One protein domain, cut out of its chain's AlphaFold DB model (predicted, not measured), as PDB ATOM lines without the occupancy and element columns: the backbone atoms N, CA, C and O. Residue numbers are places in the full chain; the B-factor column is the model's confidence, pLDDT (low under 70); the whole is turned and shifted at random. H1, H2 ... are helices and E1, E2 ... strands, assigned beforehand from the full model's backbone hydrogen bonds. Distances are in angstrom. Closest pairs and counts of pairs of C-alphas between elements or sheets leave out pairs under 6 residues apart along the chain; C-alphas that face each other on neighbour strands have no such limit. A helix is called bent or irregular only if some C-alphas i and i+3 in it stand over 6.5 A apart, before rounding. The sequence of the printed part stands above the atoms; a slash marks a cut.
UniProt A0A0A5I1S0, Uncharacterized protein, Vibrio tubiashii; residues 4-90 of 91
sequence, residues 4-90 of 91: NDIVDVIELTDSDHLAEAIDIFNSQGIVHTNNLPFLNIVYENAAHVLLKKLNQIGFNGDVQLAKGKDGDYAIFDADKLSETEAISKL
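Overview. This is residues 4 to 90 of the 91 residues of an uncharacterized protein of Vibrio tubiashii (UniProt A0A0A5I1S0). A small three-stranded sheet has helices over both faces: H2 and the first arm of the bent helix H3 cover one face, and the short helix H4 packs on the other. The second arm of H3 packs on E2 with its residues 48 to 55, and H1 lies at the far end of the longest axis, beyond H3 and away from the sheet. The printed part has 87 residues, with four named helices and three named strands in the order H1 H2 E1 H3 E2 E3 H4. The sheet runs E1 E3 E2, antiparallel throughout, and the class is mixed, helices and strands. The whole is compact, with a radius of gyration of the C-alphas of 11.7 A and spans of 31 by 26 by 19 A.

Along the chain. Find C-alpha 4 at (45.173, 11.753, 30.491), where H1 begins; it runs from residue 4 to 11. H2, residues 15 to 28, covers 19.7 A. Next comes E1, residues 30 to 32. H3, residues 37 to 57, was assigned as one helix by its hydrogen bonds but is bent: C-alphas 45 and 48 are 8.9 A apart. Its arms are H3a, residues 37 to 45, 14.8 A, itself irregular with C-alphas 38 and 41 at 7.7 A, and H3b, residues 48 to 57, 14.7 A. E2, residues 63 to 67, covers 13.6 A, and E3, residues 73 to 77, covers 13.4 A. H4, residues 83 to 88, ends at C-alpha 88, (47.667, 40.334, 13.983).

Arrangement. Start at inner strand E3. N 31 and O 75 join E1 to it within hydrogen-bond range, at 2.8 A. E2 and E3 form a hairpin, with N 64 and O 76 at 2.8 A. E1, H3 and E2 make a split strand-helix-strand unit, two strands running the same way with E3 between them; its crossover is right-handed. H2 lies over E1 at a height over the sheet of 9.3 A, with the closest C-alphas those of Phe 25 and Val 31, 5.3 A. H3a is on the same face, at a height of 10.3 A. H3b is on the sheet, with the C-alphas of Leu 51 and Val 63 closest, 6.0 A. H4 is on the opposite face from H2, at a height of 8.2 A. H1 only just touches H3a, with 3 pairs of C-alphas within 8 A, the closest Ile 6 and Val 42, 6.9 A. Every O i to N i+4 pair is within hydrogen-bond range in H1, H2, H3b and H4, and 3 of 5 are in H3a.

Size, cuts and confidence. Look at Asn 4 and Ser 88 for the two C-alphas farthest apart, 33.1 A. The printed part has no cut, and the links between its named elements are tight. The mean pLDDT of the printed part is 78.9; it is under 70 at residues 4 to 15, 35 and 37 to 42.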
ATOM      1  N   ASN A   4      46.152  11.559  29.420       49.66
ATOM      2  CA  ASN A   4      45.173  11.753  30.491       49.66
ATOM      3  C   ASN A   4      45.363  13.068  31.266       49.66
ATOM      4  O   ASN A   4      44.370  13.706  31.594       49.66
ATOM      5  N   ASP A   5      46.601  13.533  31.460       54.66
ATOM      6  CA  ASP A   5      46.883  14.735  32.265       54.66
ATOM      7  C   ASP A   5      46.263  16.004  31.640       54.66
ATOM      8  O   ASP A   5      45.911  16.955  32.330       54.66
ATOM      9  N   ILE A   6      46.106  16.027  30.311       56.94
ATOM     10  CA  ILE A   6      45.549  17.169  29.565       56.94
ATOM     11  C   ILE A   6      44.024  17.221  29.688       56.94
ATOM     12  O   ILE A   6      43.438  18.303  29.700       56.94
ATOM     13  N   VAL A   7      43.380  16.053  29.766       55.34
ATOM     14  CA  VAL A   7      41.931  15.961  29.968       55.34
ATOM     15  C   VAL A   7      41.580  16.473  31.358       55.34
ATOM     16  O   VAL A   7      40.685  17.306  31.457       55.34
ATOM     17  N   ASP A   8      42.354  16.087  32.373       54.69
ATOM     18  CA  ASP A   8      42.169  16.574  33.739       54.69
ATOM     19  C   ASP A   8      42.351  18.099  33.827       54.69
ATOM     20  O   ASP A   8      41.575  18.765  34.499       54.69
ATOM     21  N   VAL A   9      43.307  18.694  33.099       60.03
ATOM     22  CA  VAL A   9      43.486  20.164  33.066       60.03
ATOM     23  C   VAL A   9      42.273  20.881  32.463       60.03
ATOM     24  O   VAL A   9      41.874  21.929  32.966       60.03
ATOM     25  N   ILE A  10      41.667  20.331  31.407       59.97
ATOM     26  CA  ILE A  10      40.471  20.917  30.779       59.97
ATOM     27  C   ILE A  10      39.228  20.698  31.652       59.97
ATOM     28  O   ILE A  10      38.400  21.593  31.755       59.97
ATOM     29  N   GLU A  11      39.109  19.551  32.323       54.31
ATOM     30  CA  GLU A  11      38.009  19.265  33.257       54.31
ATOM     31  C   GLU A  11      38.122  20.052  34.575       54.31
ATOM     32  O   GLU A  11      37.107  20.349  35.201       54.31
ATOM     33  N   LEU A  12      39.338  20.447  34.970       55.78
ATOM     34  CA  LEU A  12      39.614  21.377  36.071       55.78
ATOM     35  C   LEU A  12      39.534  22.850  35.648       55.78
ATOM     36  O   LEU A  12      39.645  23.733  36.500       55.78
ATOM     37  N   THR A  13      39.387  23.127  34.349       60.88
ATOM     38  CA  THR A  13      39.196  24.493  33.863       60.88
ATOM     39  C   THR A  13      37.804  24.945  34.273       60.88
ATOM     40  O   THR A  13      36.809  24.279  33.986       60.88
ATOM     41  N   ASP A  14      37.758  26.078  34.966       64.69
ATOM     42  CA  ASP A  14      36.533  26.726  35.409       64.69
ATOM     43  C   ASP A  14      35.534  26.801  34.240       64.69
ATOM     44  O   ASP A  14      35.822  27.368  33.179       64.69
ATOM     45  N   SER A  15      34.404  26.108  34.394       65.81
ATOM     46  CA  SER A  15      33.485  25.809  33.291       65.81
ATOM     47  C   SER A  15      32.881  27.071  32.672       65.81
ATOM     48  O   SER A  15      32.508  27.047  31.498       65.81
ATOM     49  N   ASP A  16      32.853  28.177  33.420       70.88
ATOM     50  CA  ASP A  16      32.336  29.464  32.960       70.88
ATOM     51  C   ASP A  16      33.293  30.134  31.961       70.88
ATOM     52  O   ASP A  16      32.867  30.581  30.895       70.88
ATOM     53  N   HIS A  17      34.603  30.119  32.233       75.38
ATOM     54  CA  HIS A  17      35.613  30.645  31.305       75.38
ATOM     55  C   HIS A  17      35.701  29.819  30.019       75.38
ATOM     56  O   HIS A  17      35.904  30.359  28.930       75.38
ATOM     57  N   LEU A  18      35.522  28.501  30.133       78.81
ATOM     58  CA  LEU A  18      35.510  27.614  28.977       78.81
ATOM     59  C   LEU A  18      34.277  27.855  28.096       78.81
ATOM     60  O   LEU A  18      34.414  27.930  26.876       78.81
ATOM     61  N   ALA A  19      33.097  28.015  28.699       82.25
ATOM     62  CA  ALA A  19      31.868  28.334  27.977       82.25
ATOM     63  C   ALA A  19      31.970  29.687  27.252       82.25
ATOM     64  O   ALA A  19      31.657  29.775  26.065       82.25
ATOM     65  N   GLU A  20      32.493  30.716  27.924       83.81
ATOM     66  CA  GLU A  20      32.723  32.030  27.314       83.81
ATOM     67  C   GLU A  20      33.716  31.947  26.141       83.81
ATOM     68  O   GLU A  20      33.471  32.508  25.071       83.81
ATOM     69  N   ALA A  21      34.811  31.195  26.292       85.69
ATOM     70  CA  ALA A  21      35.781  30.987  25.221       85.69
ATOM     71  C   ALA A  21      35.175  30.264  24.005       85.69
ATOM     72  O   ALA A  21      35.488  30.628  22.868       85.69
ATOM     73  N   ILE A  22      34.295  29.281  24.234       88.12
ATOM     74  CA  ILE A  22      33.555  28.574  23.179       88.12
ATOM     75  C   ILE A  22      32.647  29.545  22.417       88.12
ATOM     76  O   ILE A  22      32.679  29.571  21.184       88.12
ATOM     77  N   ASP A  23      31.865  30.364  23.122       88.06
ATOM     78  CA  ASP A  23      30.952  31.323  22.493       88.06
ATOM     79  C   ASP A  23      31.708  32.393  21.695       88.06
ATOM     80  O   ASP A  23      31.352  32.691  20.548       88.06
ATOM     81  N   ILE A  24      32.796  32.932  22.259       88.75
ATOM     82  CA  ILE A  24      33.668  33.891  21.571       88.75
ATOM     83  C   ILE A  24      34.262  33.258  20.312       88.75
ATOM     84  O   ILE A  24      34.196  33.864  19.243       88.75
ATOM     85  N   PHE A  25      34.793  32.038  20.406       90.88
ATOM     86  CA  PHE A  25      35.375  31.347  19.261       90.88
ATOM     87  C   PHE A  25      34.339  31.081  18.165       90.88
ATOM     88  O   PHE A  25      34.565  31.406  17.002       90.88
ATOM     89  N   ASN A  26      33.172  30.549  18.519       89.19
ATOM     90  CA  ASN A  26      32.130  30.227  17.546       89.19
ATOM     91  C   ASN A  26      31.584  31.482  16.847       89.19
ATOM     92  O   ASN A  26      31.311  31.456  15.642       89.19
ATOM     93  N   SER A  27      31.474  32.591  17.583       89.31
ATOM     94  CA  SER A  27      30.983  33.872  17.073       89.31
ATOM     95  C   SER A  27      32.033  34.632  16.251       89.31
ATOM     96  O   SER A  27      31.756  35.068  15.134       89.31
ATOM     97  N   GLN A  28      33.254  34.765  16.772       88.25
ATOM     98  CA  GLN A  28      34.301  35.634  16.214       88.25
ATOM     99  C   GLN A  28      35.359  34.882  15.397       88.25
ATOM    100  O   GLN A  28      36.150  35.511  14.695       88.25
ATOM    101  N   GLY A  29      35.390  33.552  15.487       89.06
ATOM    102  CA  GLY A  29      36.394  32.693  14.857       89.06
ATOM    103  C   GLY A  29      37.750  32.695  15.560       89.06
ATOM    104  O   GLY A  29      38.695  32.127  15.030       89.06
ATOM    105  N   ILE A  30      37.900  33.354  16.711       89.00
ATOM    106  CA  ILE A  30      39.183  33.446  17.415       89.00
ATOM    107  C   ILE A  30      38.980  33.689  18.902       89.00
ATOM    108  O   ILE A  30      38.113  34.462  19.297       89.00
ATOM    109  N   VAL A  31      39.820  33.067  19.724       89.19
ATOM    110  CA  VAL A  31      39.926  33.351  21.152       89.19
ATOM    111  C   VAL A  31      41.393  33.474  21.552       89.19
ATOM    112  O   VAL A  31      42.253  32.689  21.142       89.19
ATOM    113  N   HIS A  32      41.688  34.490  22.361       83.88
ATOM    114  CA  HIS A  32      43.017  34.674  22.927       83.88
ATOM    115  C   HIS A  32      43.220  33.701  24.081       83.88
ATOM    116  O   HIS A  32      42.327  33.517  24.912       83.88
ATOM    117  N   THR A  33      44.419  33.142  24.215       75.06
ATOM    118  CA  THR A  33      44.703  32.202  25.306       75.06
ATOM    119  C   THR A  33      44.781  32.861  26.681       75.06
ATOM    120  O   THR A  33      44.852  32.158  27.679       75.06
ATOM    121  N   ASN A  34      44.659  34.191  26.766       71.38
ATOM    122  CA  ASN A  34      44.451  34.904  28.031       71.38
ATOM    123  C   ASN A  34      43.089  34.573  28.655       71.38
ATOM    124  O   ASN A  34      42.959  34.603  29.873       71.38
ATOM    125  N   ASN A  35      42.110  34.186  27.832       69.81
ATOM    126  CA  ASN A  35      40.832  33.641  28.293       69.81
ATOM    127  C   ASN A  35      40.943  32.147  28.660       69.81
ATOM    128  O   ASN A  35      40.006  31.565  29.192       69.81
ATOM    129  N   LEU A  36      42.093  31.520  28.382       73.38
ATOM    130  CA  LEU A  36      42.399  30.113  28.647       73.38
ATOM    131  C   LEU A  36      43.814  29.954  29.261       73.38
ATOM    132  O   LEU A  36      44.647  29.211  28.720       73.38
ATOM    133  N   PRO A  37      44.122  30.648  30.377       65.00
ATOM    134  CA  PRO A  37      45.487  30.769  30.907       65.00
ATOM    135  C   PRO A  37      46.056  29.440  31.433       65.00
ATOM    136  O   PRO A  37      47.268  29.276  31.572       65.00
ATOM    137  N   PHE A  38      45.189  28.461  31.689       63.06
ATOM    138  CA  PHE A  38      45.531  27.148  32.242       63.06
ATOM    139  C   PHE A  38      46.177  26.201  31.219       63.06
ATOM    140  O   PHE A  38      46.702  25.149  31.580       63.06
ATOM    141  N   LEU A  39      46.171  26.581  29.939       66.38
ATOM    142  CA  LEU A  39      46.612  25.733  28.838       66.38
ATOM    143  C   LEU A  39      48.023  26.059  28.330       66.38
ATOM    144  O   LEU A  39      48.488  25.381  27.420       66.38
ATOM    145  N   ASN A  40      48.753  27.008  28.930       65.88
ATOM    146  CA  ASN A  40      50.090  27.407  28.459       65.88
ATOM    147  C   ASN A  40      51.084  26.241  28.316       65.88
ATOM    148  O   ASN A  40      51.711  26.087  27.269       65.88
ATOM    149  N   ILE A  41      51.166  25.354  29.310       65.31
ATOM    150  CA  ILE A  41      52.004  24.140  29.231       65.31
ATOM    151  C   ILE A  41      51.489  23.155  28.166       65.31
ATOM    152  O   ILE A  41      52.278  22.443  27.537       65.31
ATOM    153  N   VAL A  42      50.174  23.122  27.947       68.69
ATOM    154  CA  VAL A  42      49.511  22.239  26.981       68.69
ATOM    155  C   VAL A  42      49.739  22.728  25.546       68.69
ATOM    156  O   VAL A  42      49.995  21.898  24.674       68.69
ATOM    157  N   TYR A  43      49.736  24.044  25.297       70.81
ATOM    158  CA  TYR A  43      50.076  24.622  23.990       70.81
ATOM    159  C   TYR A  43      51.482  24.202  23.551       70.81
ATOM    160  O   TYR A  43      51.676  23.806  22.404       70.81
ATOM    161  N   GLU A  44      52.452  24.217  24.467       70.56
ATOM    162  CA  GLU A  44      53.849  23.911  24.138       70.56
ATOM    163  C   GLU A  44      54.130  22.419  23.956       70.56
ATOM    164  O   GLU A  44      54.931  22.040  23.103       70.56
ATOM    165  N   ASN A  45      53.476  21.562  24.742       70.25
ATOM    166  CA  ASN A  45      53.816  20.138  24.797       70.25
ATOM    167  C   ASN A  45      52.802  19.236  24.082       70.25
ATOM    168  O   ASN A  45      53.110  18.078  23.796       70.25
ATOM    169  N   ALA A  46      51.589  19.726  23.808       73.25
ATOM    170  CA  ALA A  46      50.487  18.887  23.346       73.25
ATOM    171  C   ALA A  46      49.410  19.627  22.528       73.25
ATOM    172  O   ALA A  46      48.237  19.251  22.582       73.25
ATOM    173  N   ALA A  47      49.797  20.618  21.716       76.31
ATOM    174  CA  ALA A  47      48.872  21.382  20.868       76.31
ATOM    175  C   ALA A  47      47.896  20.494  20.070       76.31
ATOM    176  O   ALA A  47      46.694  20.720  20.085       76.31
ATOM    177  N   HIS A  48      48.384  19.421  19.441       79.62
ATOM    178  CA  HIS A  48      47.545  18.504  18.659       79.62
ATOM    179  C   HIS A  48      46.431  17.823  19.481       79.62
ATOM    180  O   HIS A  48      45.325  17.617  18.981       79.62
ATOM    181  N   VAL A  49      46.710  17.470  20.742       79.00
ATOM    182  CA  VAL A  49      45.724  16.865  21.653       79.00
ATOM    183  C   VAL A  49      44.689  17.898  22.053       79.00
ATOM    184  O   VAL A  49      43.492  17.615  22.047       79.00
ATOM    185  N   LEU A  50      45.164  19.102  22.362       80.81
ATOM    186  CA  LEU A  50      44.322  20.210  22.754       80.81
ATOM    187  C   LEU A  50      43.334  20.579  21.652       80.81
ATOM    188  O   LEU A  50      42.139  20.577  21.909       80.81
ATOM    189  N   LEU A  51      43.803  20.815  20.424       85.31
ATOM    190  CA  LEU A  51      42.943  21.188  19.294       85.31
ATOM    191  C   LEU A  51      41.843  20.148  19.051       85.31
ATOM    192  O   LEU A  51      40.678  20.490  18.849       85.31
ATOM    193  N   LYS A  52      42.187  18.859  19.161       83.62
ATOM    194  CA  LYS A  52      41.209  17.774  19.059       83.62
ATOM    195  C   LYS A  52      40.174  17.823  20.184       83.62
ATOM    196  O   LYS A  52      38.994  17.608  19.925       83.62
ATOM    197  N   LYS A  53      40.598  18.088  21.422       80.88
ATOM    198  CA  LYS A  53      39.695  18.173  22.576       80.88
ATOM    199  C   LYS A  53      38.811  19.419  22.507       80.88
ATOM    200  O   LYS A  53      37.622  19.289  22.755       80.88
ATOM    201  N   LEU A  54      39.349  20.572  22.103       83.81
ATOM    202  CA  LEU A  54      38.595  21.812  21.880       83.81
ATOM    203  C   LEU A  54      37.454  21.587  20.878       83.81
ATOM    204  O   LEU A  54      36.300  21.901  21.167       83.81
ATOM    205  N   ASN A  55      37.752  20.919  19.761       85.00
ATOM    206  CA  ASN A  55      36.736  20.490  18.799       85.00
ATOM    207  C   ASN A  55      35.654  19.584  19.423       85.00
ATOM    208  O   ASN A  55      34.476  19.701  19.107       85.00
ATOM    209  N   GLN A  56      36.029  18.679  20.333       84.06
ATOM    210  CA  GLN A  56      35.079  17.772  20.991       84.06
ATOM    211  C   GLN A  56      34.157  18.461  22.005       84.06
ATOM    212  O   GLN A  56      33.065  17.955  22.252       84.06
ATOM    213  N   ILE A  57      34.595  19.563  22.617       80.69
ATOM    214  CA  ILE A  57      33.850  20.246  23.687       80.69
ATOM    215  C   ILE A  57      32.979  21.407  23.189       80.69
ATOM    216  O   ILE A  57      32.211  21.945  23.979       80.69
ATOM    217  N   GLY A  58      33.065  21.782  21.906       84.38
ATOM    218  CA  GLY A  58      32.146  22.756  21.299       84.38
ATOM    219  C   GLY A  58      32.783  23.907  20.519       84.38
ATOM    220  O   GLY A  58      32.048  24.783  20.063       84.38
ATOM    221  N   PHE A  59      34.108  23.923  20.334       88.56
ATOM    222  CA  PHE A  59      34.748  24.827  19.373       88.56
ATOM    223  C   PHE A  59      34.452  24.313  17.960       88.56
ATOM    224  O   PHE A  59      34.964  23.270  17.572       88.56
ATOM    225  N   ASN A  60      33.595  25.004  17.211       89.62
ATOM    226  CA  ASN A  60      33.133  24.557  15.897       89.62
ATOM    227  C   ASN A  60      33.969  25.183  14.776       89.62
ATOM    228  O   ASN A  60      34.053  26.407  14.699       89.62
ATOM    229  N   GLY A  61      34.503  24.353  13.877       88.88
ATOM    230  CA  GLY A  61      35.278  24.784  12.706       88.88
ATOM    231  C   GLY A  61      36.622  24.064  12.614       88.88
ATOM    232  O   GLY A  61      36.841  23.047  13.283       88.88
ATOM    233  N   ASP A  62      37.538  24.594  11.807       91.25
ATOM    234  CA  ASP A  62      38.918  24.103  11.755       91.25
ATOM    235  C   ASP A  62      39.761  24.788  12.839       91.25
ATOM    236  O   ASP A  62      40.421  25.802  12.619       91.25
ATOM    237  N   VAL A  63      39.691  24.247  14.056       90.81
ATOM    238  CA  VAL A  63      40.398  24.783  15.226       90.81
ATOM    239  C   VAL A  63      41.913  24.617  15.059       90.81
ATOM    240  O   VAL A  63      42.444  23.506  15.130       90.81
ATOM    241  N   GLN A  64      42.616  25.741  14.922       90.94
ATOM    242  CA  GLN A  64      44.070  25.838  14.789       90.94
ATOM    243  C   GLN A  64      44.678  26.728  15.884       90.94
ATOM    244  O   GLN A  64      43.995  27.533  16.521       90.94
ATOM    245  N   LEU A  65      45.985  26.574  16.116       88.31
ATOM    246  CA  LEU A  65      46.753  27.359  17.086       88.31
ATOM    247  C   LEU A  65      47.743  28.265  16.350       88.31
ATOM    248  O   LEU A  65      48.565  27.781  15.579       88.31
ATOM    249  N   ALA A  66      47.709  29.560  16.647       88.56
ATOM    250  CA  ALA A  66      48.701  30.532  16.209       88.56
ATOM    251  C   ALA A  66      49.579  30.954  17.392       88.56
ATOM    252  O   ALA A  66      49.073  31.196  18.490       88.56
ATOM    253  N   LYS A  67      50.891  31.084  17.161       86.06
ATOM    254  CA  LYS A  67      51.846  31.590  18.156       86.06
ATOM    255  C   LYS A  67      52.287  33.010  17.797       86.06
ATOM    256  O   LYS A  67      52.854  33.247  16.731       86.06
ATOM    257  N   GLY A  68      52.037  33.946  18.704       82.56
ATOM    258  CA  GLY A  68      52.508  35.324  18.640       82.56
ATOM    259  C   GLY A  68      54.004  35.454  18.940       82.56
ATOM    260  O   GLY A  68      54.669  34.517  19.385       82.56
ATOM    261  N   LYS A  69      54.559  36.646  18.691       76.00
ATOM    262  CA  LYS A  69      55.999  36.914  18.871       76.00
ATOM    263  C   LYS A  69      56.427  37.000  20.338       76.00
ATOM    264  O   LYS A  69      57.570  36.668  20.632       76.00
ATOM    265  N   ASP A  70      55.517  37.383  21.227       72.38
ATOM    266  CA  ASP A  70      55.788  37.602  22.653       72.38
ATOM    267  C   ASP A  70      55.528  36.356  23.521       72.38
ATOM    268  O   ASP A  70      55.597  36.410  24.745       72.38
ATOM    269  N   GLY A  71      55.281  35.202  22.889       73.25
ATOM    270  CA  GLY A  71      54.931  33.961  23.587       73.25
ATOM    271  C   GLY A  71      53.433  33.801  23.847       73.25
ATOM    272  O   GLY A  71      53.037  32.789  24.419       73.25
ATOM    273  N   ASP A  72      52.616  34.748  23.385       80.06
ATOM    274  CA  ASP A  72      51.161  34.638  23.366       80.06
ATOM    275  C   ASP A  72      50.678  33.620  22.335       80.06
ATOM    276  O   ASP A  72      51.321  33.378  21.308       80.06
ATOM    277  N   TYR A  73      49.505  33.055  22.588       83.56
ATOM    278  CA  TYR A  73      48.865  32.102  21.698       83.56
ATOM    279  C   TYR A  73      47.436  32.566  21.368       83.56
ATOM    280  O   TYR A  73      46.764  33.230  22.161       83.56
ATOM    281  N   ALA A  74      46.957  32.204  20.180       87.06
ATOM    282  CA  ALA A  74      45.556  32.331  19.779       87.06
ATOM    283  C   ALA A  74      45.051  30.988  19.276       87.06
ATOM    284  O   ALA A  74      45.721  30.333  18.478       87.06
ATOM    285  N   ILE A  75      43.841  30.622  19.685       89.38
ATOM    286  CA  ILE A  75      43.085  29.553  19.041       89.38
ATOM    287  C   ILE A  75      42.149  30.219  18.037       89.38
ATOM    288  O   ILE A  75      41.381  31.105  18.413       89.38
ATOM    289  N   PHE A  76      42.218  29.824  16.770       92.31
ATOM    290  CA  PHE A  76      41.423  30.418  15.698       92.31
ATOM    291  C   PHE A  76      40.817  29.355  14.782       92.31
ATOM    292  O   PHE A  76      41.291  28.225  14.721       92.31
ATOM    293  N   ASP A  77      39.732  29.727  14.119       93.25
ATOM    294  CA  ASP A  77      39.033  28.936  13.120       93.25
ATOM    295  C   ASP A  77      39.652  29.219  11.748       93.25
ATOM    296  O   ASP A  77      39.494  30.317  11.201       93.25
ATOM    297  N   ALA A  78      40.371  28.241  11.199       91.75
ATOM    298  CA  ALA A  78      41.045  28.361   9.912       91.75
ATOM    299  C   ALA A  78      40.082  28.411   8.716       91.75
ATOM    300  O   ALA A  78      40.486  28.852   7.637       91.75
ATOM    301  N   ASP A  79      38.802  28.072   8.909       90.31
ATOM    302  CA  ASP A  79      37.767  28.299   7.898       90.31
ATOM    303  C   ASP A  79      37.383  29.789   7.788       90.31
ATOM    304  O   ASP A  79      36.845  30.223   6.765       90.31
ATOM    305  N   LYS A  80      37.657  30.592   8.829       88.38
ATOM    306  CA  LYS A  80      37.274  32.015   8.909       88.38
ATOM    307  C   LYS A  80      38.454  32.976   8.858       88.38
ATOM    308  O   LYS A  80      38.300  34.091   8.362       88.38
ATOM    309  N   LEU A  81      39.592  32.587   9.424       90.44
ATOM    310  CA  LEU A  81      40.753  33.449   9.631       90.44
ATOM    311  C   LEU A  81      42.026  32.723   9.214       90.44
ATOM    312  O   LEU A  81      42.224  31.555   9.527       90.44
ATOM    313  N   SER A  82      42.942  33.442   8.570       90.88
ATOM    314  CA  SER A  82      44.298  32.934   8.375       90.88
ATOM    315  C   SER A  82      45.145  33.090   9.644       90.88
ATOM    316  O   SER A  82      44.923  33.985  10.463       90.88
ATOM    317  N   GLU A  83      46.199  32.281   9.768       88.38
ATOM    318  CA  GLU A  83      47.156  32.380  10.879       88.38
ATOM    319  C   GLU A  83      47.744  33.802  11.012       88.38
ATOM    320  O   GLU A  83      47.878  34.332  12.111       88.38
ATOM    321  N   THR A  84      48.020  34.476   9.890       88.00
ATOM    322  CA  THR A  84      48.565  35.848   9.891       88.00
ATOM    323  C   THR A  84      47.571  36.861  10.470       88.00
ATOM    324  O   THR A  84      47.964  37.789  11.187       88.00
ATOM    325  N   GLU A  85      46.281  36.695  10.176       89.12
ATOM    326  CA  GLU A  85      45.213  37.536  10.725       89.12
ATOM    327  C   GLU A  85      44.999  37.262  12.211       89.12
ATOM    328  O   GLU A  85      44.850  38.208  12.986       89.12
ATOM    329  N   ALA A  86      45.055  35.991  12.615       87.00
ATOM    330  CA  ALA A  86      44.982  35.599  14.013       87.00
ATOM    331  C   ALA A  86      46.135  36.205  14.826       87.00
ATOM    332  O   ALA A  86      45.891  36.851  15.843       87.00
ATOM    333  N   ILE A  87      47.375  36.117  14.331       87.69
ATOM    334  CA  ILE A  87      48.549  36.725  14.981       87.69
ATOM    335  C   ILE A  87      48.431  38.252  15.033       87.69
ATOM    336  O   ILE A  87      48.826  38.879  16.013       87.69
ATOM    337  N   SER A  88      47.870  38.879  13.999       87.19
ATOM    338  CA  SER A  88      47.667  40.334  13.983       87.19
ATOM    339  C   SER A  88      46.649  40.807  15.028       87.19
ATOM    340  O   SER A  88      46.713  41.964  15.443       87.19
ATOM    341  N   LYS A  89      45.741  39.923  15.457       83.12
ATOM    342  CA  LYS A  89      44.749  40.153  16.517       83.12
ATOM    343  C   LYS A  89      45.266  39.839  17.929       83.12
ATOM    344  O   LYS A  89      44.550  40.119  18.880       83.12
ATOM    345  N   LEU A  90      46.486  39.303  18.065       76.50
ATOM    346  CA  LEU A  90      47.182  39.108  19.349       76.50
ATOM    347  C   LEU A  90      47.857  40.394  19.880       76.50
ATOM    348  O   LEU A  90      48.553  40.344  20.886       76.50
TER     349      LEU A  90